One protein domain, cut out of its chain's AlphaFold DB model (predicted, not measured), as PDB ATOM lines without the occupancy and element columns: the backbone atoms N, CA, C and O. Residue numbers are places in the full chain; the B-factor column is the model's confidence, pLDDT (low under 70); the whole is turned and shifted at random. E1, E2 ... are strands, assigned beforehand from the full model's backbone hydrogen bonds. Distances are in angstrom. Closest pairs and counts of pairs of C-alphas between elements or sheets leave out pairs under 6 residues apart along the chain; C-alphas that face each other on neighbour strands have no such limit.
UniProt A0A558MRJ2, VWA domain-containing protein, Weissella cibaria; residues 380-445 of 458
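This is residues 380 to 445 of the 458 residues of the protein "VWA domain-containing protein" of Weissella cibaria (UniProt A0A558MRJ2). A narrow, loose sandwich: the hairpin E2 and E3, with short E5 beside E2, faces the pair E1 and E4, and residues 389 to 395 stick out at one end. The 66 printed residues hold five named strands, E1 to E5 in chain order, under half of the residues; class all strand. The sheets run E3 - E2 - E5 and E1 - E4. Radius of gyration of the C-alphas is 14.0 A, spans 46 by 20 by 16 A.

E2, residues 399 to 405, spans 19.9 A; E3, 417 to 423, 20.0 A; E5, 442 to 444, 6.5 A, ending at (201.973, 131.328, 165.322). E1, 380 to 385, 16.5 A, begins at (221.201, 132.791, 160.964); E4, 429 to 435, spans 16.1 A.

E2 and E3 are antiparallel, 157 degrees; N 404 and O 418 are 2.8 A apart. E2 and E5 meet only at a point, C-alphas 404 and 443, 5.3 A. E1 and E4 are antiparallel, 149 degrees; N 382 and O 433 are 3.0 A apart.

The printed part has no cut. Links E1 to E2 and E2 to E3 are long. pLDDT is under 70 at residues 407 to 416 and 431 to 445.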
ATOM      1  N   THR A 380     221.434 133.161 159.569       78.62
ATOM      2  CA  THR A 380     221.201 132.791 160.964       78.62
ATOM      3  C   THR A 380     220.312 131.559 161.028       78.62
ATOM      4  O   THR A 380     219.469 131.324 160.159       78.62
ATOM      5  N   THR A 381     220.493 130.788 162.091       78.94
ATOM      6  CA  THR A 381     219.645 129.645 162.416       78.94
ATOM      7  C   THR A 381     218.597 130.068 163.433       78.94
ATOM      8  O   THR A 381     218.919 130.769 164.395       78.94
ATOM      9  N   LEU A 382     217.353 129.636 163.233       76.69
ATOM     10  CA  LEU A 382     216.306 129.743 164.242       76.69
ATOM     11  C   LEU A 382     215.972 128.387 164.844       76.69
ATOM     12  O   LEU A 382     215.758 127.407 164.129       76.69
ATOM     13  N   ASN A 383     215.848 128.393 166.169       82.06
ATOM     14  CA  ASN A 383     215.440 127.242 166.953       82.06
ATOM     15  C   ASN A 383     213.969 127.391 167.326       82.06
ATOM     16  O   ASN A 383     213.584 128.355 167.991       82.06
ATOM     17  N   VAL A 384     213.149 126.430 166.905       85.06
ATOM     18  CA  VAL A 384     211.721 126.396 167.234       85.06
ATOM     19  C   VAL A 384     211.466 125.256 168.209       85.06
ATOM     20  O   VAL A 384     211.823 124.110 167.937       85.06
ATOM     21  N   LYS A 385     210.834 125.574 169.344       88.06
ATOM     22  CA  LYS A 385     210.451 124.617 170.385       88.06
ATOM     23  C   LYS A 385     208.973 124.770 170.720       88.06
ATOM     24  O   LYS A 385     208.515 125.882 170.985       88.06
ATOM     25  N   LYS A 386     208.237 123.656 170.775       88.75
ATOM     26  CA  LYS A 386     206.899 123.631 171.380       88.75
ATOM     27  C   LYS A 386     206.980 123.094 172.799       88.75
ATOM     28  O   LYS A 386     207.345 121.945 173.020       88.75
ATOM     29  N   GLU A 387     206.556 123.914 173.751       89.81
ATOM     30  CA  GLU A 387     206.352 123.486 175.132       89.81
ATOM     31  C   GLU A 387     204.880 123.136 175.366       89.81
ATOM     32  O   GLU A 387     203.962 123.814 174.880       89.81
ATOM     33  N   TRP A 388     204.666 122.027 176.070       87.31
ATOM     34  CA  TRP A 388     203.351 121.518 176.436       87.31
ATOM     35  C   TRP A 388     203.150 121.706 177.938       87.31
ATOM     36  O   TRP A 388     203.902 121.155 178.736       87.31
ATOM     37  N   HIS A 389     202.114 122.448 178.318       85.69
ATOM     38  CA  HIS A 389     201.648 122.545 179.700       85.69
ATOM     39  C   HIS A 389     200.262 121.909 179.761       85.69
ATOM     40  O   HIS A 389     199.287 122.494 179.294       85.69
ATOM     41  N   ILE A 390     200.197 120.674 180.256       83.38
ATOM     42  CA  ILE A 390     198.983 119.852 180.257       83.38
ATOM     43  C   ILE A 390     198.467 119.753 181.690       83.38
ATOM     44  O   ILE A 390     199.248 119.535 182.614       83.38
ATOM     45  N   LEU A 391     197.156 119.902 181.872       79.81
ATOM     46  CA  LEU A 391     196.480 119.644 183.141       79.81
ATOM     47  C   LEU A 391     195.891 118.222 183.099       79.81
ATOM     48  O   LEU A 391     195.037 117.941 182.260       79.81
ATOM     49  N   GLY A 392     196.352 117.331 183.984       74.25
ATOM     50  CA  GLY A 392     195.911 115.926 184.056       74.25
ATOM     51  C   GLY A 392     196.547 115.002 183.005       74.25
ATOM     52  O   GLY A 392     197.626 115.289 182.493       74.25
ATOM     53  N   ASP A 393     195.868 113.904 182.653       74.44
ATOM     54  CA  ASP A 393     196.389 112.825 181.782       74.44
ATOM     55  C   ASP A 393     196.233 113.104 180.269       74.44
ATOM     56  O   ASP A 393     196.059 112.194 179.450       74.44
ATOM     57  N   GLY A 394     196.241 114.378 179.869       71.81
ATOM     58  CA  GLY A 394     196.059 114.772 178.472       71.81
ATOM     59  C   GLY A 394     197.175 114.234 177.567       71.81
ATOM     60  O   GLY A 394     198.361 114.390 177.855       71.81
ATOM     61  N   LYS A 395     196.809 113.609 176.441       81.25
ATOM     62  CA  LYS A 395     197.773 113.121 175.440       81.25
ATOM     63  C   LYS A 395     198.170 114.246 174.482       81.25
ATOM     64  O   LYS A 395     197.305 114.956 173.974       81.25
ATOM     65  N   VAL A 396     199.466 114.371 174.192       85.50
ATOM     66  CA  VAL A 396     199.979 115.211 173.092       85.50
ATOM     67  C   VAL A 396     200.008 114.410 171.787       85.50
ATOM     68  O   VAL A 396     200.201 113.193 171.852       85.50
ATOM     69  N   PRO A 397     199.816 115.054 170.617       89.56
ATOM     70  CA  PRO A 397     199.962 114.398 169.311       89.56
ATOM     71  C   PRO A 397     201.394 113.879 169.108       89.56
ATOM     72  O   PRO A 397     202.259 114.205 169.901       89.56
ATOM     73  N   ASP A 398     201.686 113.105 168.061       91.25
ATOM     74  CA  ASP A 398     203.075 112.692 167.761       91.25
ATOM     75  C   ASP A 398     203.814 113.683 166.840       91.25
ATOM     76  O   ASP A 398     205.046 113.694 166.801       91.25
ATOM     77  N   SER A 399     203.077 114.551 166.134       91.50
ATOM     78  CA  SER A 399     203.624 115.670 165.356       91.50
ATOM     79  C   SER A 399     202.683 116.881 165.317       91.50
ATOM     80  O   SER A 399     201.479 116.755 165.548       91.50
ATOM     81  N   ILE A 400     203.242 118.063 165.045       89.62
ATOM     82  CA  ILE A 400     202.524 119.322 164.822       89.62
ATOM     83  C   ILE A 400     203.224 120.095 163.712       89.62
ATOM     84  O   ILE A 400     204.453 120.128 163.645       89.62
ATOM     85  N   THR A 401     202.439 120.768 162.884       88.50
ATOM     86  CA  THR A 401     202.939 121.735 161.910       88.50
ATOM     87  C   THR A 401     202.924 123.135 162.508       88.50
ATOM     88  O   THR A 401     201.971 123.515 163.190       88.50
ATOM     89  N   TYR A 402     203.953 123.926 162.229       82.38
ATOM     90  CA  TYR A 402     204.012 125.337 162.603       82.38
ATOM     91  C   TYR A 402     204.326 126.201 161.388       82.38
ATOM     92  O   TYR A 402     204.908 125.723 160.413       82.38
ATOM     93  N   THR A 403     203.973 127.482 161.486       82.00
ATOM     94  CA  THR A 403     204.328 128.501 160.500       82.00
ATOM     95  C   THR A 403     205.109 129.610 161.196       82.00
ATOM     96  O   THR A 403     204.651 130.173 162.191       82.00
ATOM     97  N   VAL A 404     206.291 129.931 160.679       77.06
ATOM     98  CA  VAL A 404     207.061 131.117 161.070       77.06
ATOM     99  C   VAL A 404     206.793 132.199 160.044       77.06
ATOM    100  O   VAL A 404     206.872 131.929 158.849       77.06
ATOM    101  N   SER A 405     206.494 133.408 160.504       73.81
ATOM    102  CA  SER A 405     206.352 134.587 159.658       73.81
ATOM    103  C   SER A 405     207.365 135.656 160.048       73.81
ATOM    104  O   SER A 405     207.757 135.745 161.213       73.81
ATOM    105  N   ARG A 406     207.763 136.487 159.084       72.06
ATOM    106  CA  ARG A 406     208.465 137.743 159.375       72.06
ATOM    107  C   ARG A 406     207.478 138.910 159.345       72.06
ATOM    108  O   ARG A 406     206.624 138.962 158.464       72.06
ATOM    109  N   ASP A 407     207.616 139.821 160.302       65.81
ATOM    110  CA  ASP A 407     206.881 141.090 160.327       65.81
ATOM    111  C   ASP A 407     207.779 142.192 159.720       65.81
ATOM    112  O   ASP A 407     208.994 142.020 159.640       65.81
ATOM    113  N   SER A 408     207.205 143.328 159.306       61.41
ATOM    114  CA  SER A 408     207.955 144.508 158.821       61.41
ATOM    115  C   SER A 408     208.746 144.327 157.511       61.41
ATOM    116  O   SER A 408     209.841 144.865 157.382       61.41
ATOM    117  N   VAL A 409     208.177 143.624 156.526       62.66
ATOM    118  CA  VAL A 409     208.713 143.613 155.153       62.66
ATOM    119  C   VAL A 409     208.443 144.929 154.430       62.66
ATOM    120  O   VAL A 409     207.361 145.503 154.547       62.66
ATOM    121  N   THR A 410     209.422 145.384 153.656       63.25
ATOM    122  CA  THR A 410     209.306 146.549 152.769       63.25
ATOM    123  C   THR A 410     208.380 146.297 151.575       63.25
ATOM    124  O   THR A 410     207.774 147.242 151.075       63.25
ATOM    125  N   ASP A 411     208.199 145.035 151.168       64.31
ATOM    126  CA  ASP A 411     207.239 144.607 150.140       64.31
ATOM    127  C   ASP A 411     206.515 143.316 150.571       64.31
ATOM    128  O   ASP A 411     207.142 142.308 150.903       64.31
ATOM    129  N   ALA A 412     205.180 143.340 150.546       63.59
ATOM    130  CA  ALA A 412     204.323 142.212 150.915       63.59
ATOM    131  C   ALA A 412     204.342 141.053 149.896       63.59
ATOM    132  O   ALA A 412     203.833 139.978 150.196       63.59
ATOM    133  N   ASN A 413     204.918 141.236 148.704       66.81
ATOM    134  CA  ASN A 413     205.093 140.168 147.709       66.81
ATOM    135  C   ASN A 413     206.348 139.312 147.947       66.81
ATOM    136  O   ASN A 413     206.531 138.268 147.314       66.81
ATOM    137  N   ASN A 414     207.227 139.752 148.845       69.06
ATOM    138  CA  ASN A 414     208.431 139.029 149.213       69.06
ATOM    139  C   ASN A 414     208.125 137.871 150.178       69.06
ATOM    140  O   ASN A 414     207.061 137.819 150.780       69.06
ATOM    141  N   TRP A 415     209.064 136.942 150.369       64.06
ATOM    142  CA  TRP A 415     208.894 135.760 151.225       64.06
ATOM    143  C   TRP A 415     208.343 136.124 152.614       64.06
ATOM    144  O   TRP A 415     208.984 136.862 153.345       64.06
ATOM    145  N   MET A 416     207.161 135.645 153.012       63.41
ATOM    146  CA  MET A 416     206.552 136.037 154.300       63.41
ATOM    147  C   MET A 416     206.471 134.903 155.316       63.41
ATOM    148  O   MET A 416     206.365 135.186 156.509       63.41
ATOM    149  N   THR A 417     206.501 133.640 154.875       71.62
ATOM    150  CA  THR A 417     206.240 132.485 155.739       71.62
ATOM    151  C   THR A 417     207.082 131.254 155.400       71.62
ATOM    152  O   THR A 417     207.367 130.961 154.240       71.62
ATOM    153  N   ALA A 418     207.430 130.489 156.433       73.12
ATOM    154  CA  ALA A 418     207.979 129.139 156.343       73.12
ATOM    155  C   ALA A 418     207.124 128.179 157.165       73.12
ATOM    156  O   ALA A 418     206.697 128.536 158.262       73.12
ATOM    157  N   THR A 419     206.944 126.951 156.688       78.06
ATOM    158  CA  THR A 419     206.317 125.877 157.461       78.06
ATOM    159  C   THR A 419     207.356 124.861 157.923       78.06
ATOM    160  O   THR A 419     208.346 124.597 157.241       78.06
ATOM    161  N   GLY A 420     207.134 124.281 159.097       83.00
ATOM    162  CA  GLY A 420     207.949 123.193 159.629       83.00
ATOM    163  C   GLY A 420     207.101 122.195 160.406       83.00
ATOM    164  O   GLY A 420     205.923 122.436 160.671       83.00
ATOM    165  N   THR A 421     207.698 121.057 160.759       86.88
ATOM    166  CA  THR A 421     207.045 120.011 161.554       86.88
ATOM    167  C   THR A 421     207.906 119.696 162.764       86.88
ATOM    168  O   THR A 421     209.090 119.411 162.623       86.88
ATOM    169  N   LEU A 422     207.305 119.737 163.950       89.19
ATOM    170  CA  LEU A 422     207.926 119.275 165.186       89.19
ATOM    171  C   LEU A 422     207.356 117.902 165.523       89.19
ATOM    172  O   LEU A 422     206.149 117.694 165.389       89.19
ATOM    173  N   THR A 423     208.206 116.981 165.967       91.56
ATOM    174  CA  THR A 423     207.795 115.623 166.339       91.56
ATOM    175  C   THR A 423     208.096 115.339 167.803       91.56
ATOM    176  O   THR A 423     208.990 115.934 168.410       91.56
ATOM    177  N   LYS A 424     207.367 114.384 168.376       88.56
ATOM    178  CA  LYS A 424     207.632 113.868 169.719       88.56
ATOM    179  C   LYS A 424     208.995 113.174 169.822       88.56
ATOM    180  O   LYS A 424     209.627 113.270 170.871       88.56
ATOM    181  N   ALA A 425     209.443 112.506 168.754       91.19
ATOM    182  CA  ALA A 425     210.742 111.833 168.698       91.19
ATOM    183  C   ALA A 425     211.912 112.824 168.840       91.19
ATOM    184  O   ALA A 425     212.902 112.510 169.492       91.19
ATOM    185  N   ASP A 426     211.740 114.043 168.321       88.25
ATOM    186  CA  ASP A 426     212.732 115.124 168.378       88.25
ATOM    187  C   ASP A 426     212.509 116.077 169.569       88.25
ATOM    188  O   ASP A 426     212.928 117.235 169.548       88.25
ATOM    189  N   ASN A 427     211.797 115.633 170.614       89.56
ATOM    190  CA  ASN A 427     211.435 116.450 171.782       89.56
ATOM    191  C   ASN A 427     210.759 117.789 171.425       89.56
ATOM    192  O   ASN A 427     210.920 118.784 172.138       89.56
ATOM    193  N   TRP A 428     209.999 117.813 170.327       89.00
ATOM    194  CA  TRP A 428     209.328 118.999 169.795       89.00
ATOM    195  C   TRP A 428     210.260 120.183 169.526       89.00
ATOM    196  O   TRP A 428     209.866 121.338 169.726       89.00
ATOM    197  N   GLN A 429     211.490 119.902 169.099       86.56
ATOM    198  CA  GLN A 429     212.507 120.899 168.783       86.56
ATOM    199  C   GLN A 429     213.036 120.714 167.363       86.56
ATOM    200  O   GLN A 429     213.194 119.595 166.884       86.56
ATOM    201  N   GLN A 430     213.325 121.826 166.690       79.94
ATOM    202  CA  GLN A 430     213.968 121.828 165.380       79.94
ATOM    203  C   GLN A 430     214.951 123.001 165.280       79.94
ATOM    204  O   GLN A 430     214.571 124.153 165.494       79.94
ATOM    205  N   GLU A 431     216.199 122.702 164.909       64.38
ATOM    206  CA  GLU A 431     217.296 123.676 164.728       64.38
ATOM    207  C   GLU A 431     217.504 124.097 163.261       64.38
ATOM    208  O   GLU A 431     218.564 124.579 162.882       64.38
ATOM    209  N   LYS A 432     216.551 123.839 162.362       60.28
ATOM    210  CA  LYS A 432     216.795 123.914 160.909       60.28
ATOM    211  C   LYS A 432     215.822 124.808 160.165       60.28
ATOM    212  O   LYS A 432     215.265 124.421 159.144       60.28
ATOM    213  N   LEU A 433     215.661 126.031 160.647       55.47
ATOM    214  CA  LEU A 433     215.185 127.106 159.793       55.47
ATOM    215  C   LEU A 433     216.326 128.089 159.575       55.47
ATOM    216  O   LEU A 433     216.627 128.921 160.428       55.47
ATOM    217  N   THR A 434     216.987 127.952 158.425       51.97
ATOM    218  CA  THR A 434     217.831 129.014 157.882       51.97
ATOM    219  C   THR A 434     216.888 130.129 157.465       51.97
ATOM    220  O   THR A 434     216.165 129.986 156.481       51.97
ATOM    221  N   ILE A 435     216.834 131.202 158.252       55.38
ATOM    222  CA  ILE A 435     215.988 132.357 157.948       55.38
ATOM    223  C   ILE A 435     216.881 133.572 157.733       55.38
ATOM    224  O   ILE A 435     217.938 133.719 158.350       55.38
ATOM    225  N   TYR A 436     216.454 134.436 156.823       55.59
ATOM    226  CA  TYR A 436     217.067 135.727 156.556       55.59
ATOM    227  C   TYR A 436     217.003 136.591 157.818       55.59
ATOM    228  O   TYR A 436     215.953 136.700 158.453       55.59
ATOM    229  N   ARG A 437     218.126 137.194 158.216       42.69
ATOM    230  CA  ARG A 437     218.192 138.019 159.425       42.69
ATOM    231  C   ARG A 437     217.609 139.414 159.150       42.69
ATOM    232  O   ARG A 437     218.351 140.379 159.024       42.69
ATOM    233  N   SER A 438     216.283 139.516 159.090       39.28
ATOM    234  CA  SER A 438     215.532 140.745 159.371       39.28
ATOM    235  C   SER A 438     214.449 140.432 160.411       39.28
ATOM    236  O   SER A 438     213.999 139.296 160.534       39.28
ATOM    237  N   ILE A 439     214.168 141.410 161.270       39.94
ATOM    238  CA  ILE A 439     213.538 141.290 162.596       39.94
ATOM    239  C   ILE A 439     212.299 140.367 162.591       39.94
ATOM    240  O   ILE A 439     211.305 140.641 161.926       39.94
ATOM    241  N   ILE A 440     212.338 139.283 163.374       42.03
ATOM    242  CA  ILE A 440     211.211 138.349 163.546       42.03
ATOM    243  C   ILE A 440     210.488 138.700 164.839       42.03
ATOM    244  O   ILE A 440     211.088 138.614 165.908       42.03
ATOM    245  N   ASN A 441     209.204 139.054 164.746       42.62
ATOM    246  CA  ASN A 441     208.422 139.489 165.905       42.62
ATOM    247  C   ASN A 441     207.294 138.531 166.327       42.62
ATOM    248  O   ASN A 441     206.826 138.674 167.456       42.62
ATOM    249  N   LYS A 442     206.883 137.523 165.531       42.31
ATOM    250  CA  LYS A 442     205.800 136.590 165.923       42.31
ATOM    251  C   LYS A 442     205.923 135.170 165.352       42.31
ATOM    252  O   LYS A 442     206.063 134.973 164.151       42.31
ATOM    253  N   LEU A 443     205.754 134.175 166.228       35.22
ATOM    254  CA  LEU A 443     205.503 132.771 165.884       35.22
ATOM    255  C   LEU A 443     204.016 132.456 166.115       35.22
ATOM    256  O   LEU A 443     203.509 132.711 167.206       35.22
ATOM    257  N   HIS A 444     203.329 131.859 165.136       42.00
ATOM    258  CA  HIS A 444     201.973 131.328 165.322       42.00
ATOM    259  C   HIS A 444     201.960 129.812 165.099       42.00
ATOM    260  O   HIS A 444     202.277 129.310 164.024       42.00
ATOM    261  N   CYS A 445     201.552 129.068 166.128       35.03
ATOM    262  CA  CYS A 445     201.296 127.635 166.034       35.03
ATOM    263  C   CYS A 445     199.796 127.440 165.783       35.03
ATOM    264  O   CYS A 445     198.989 127.799 166.641       35.03
TER     265      CYS A 445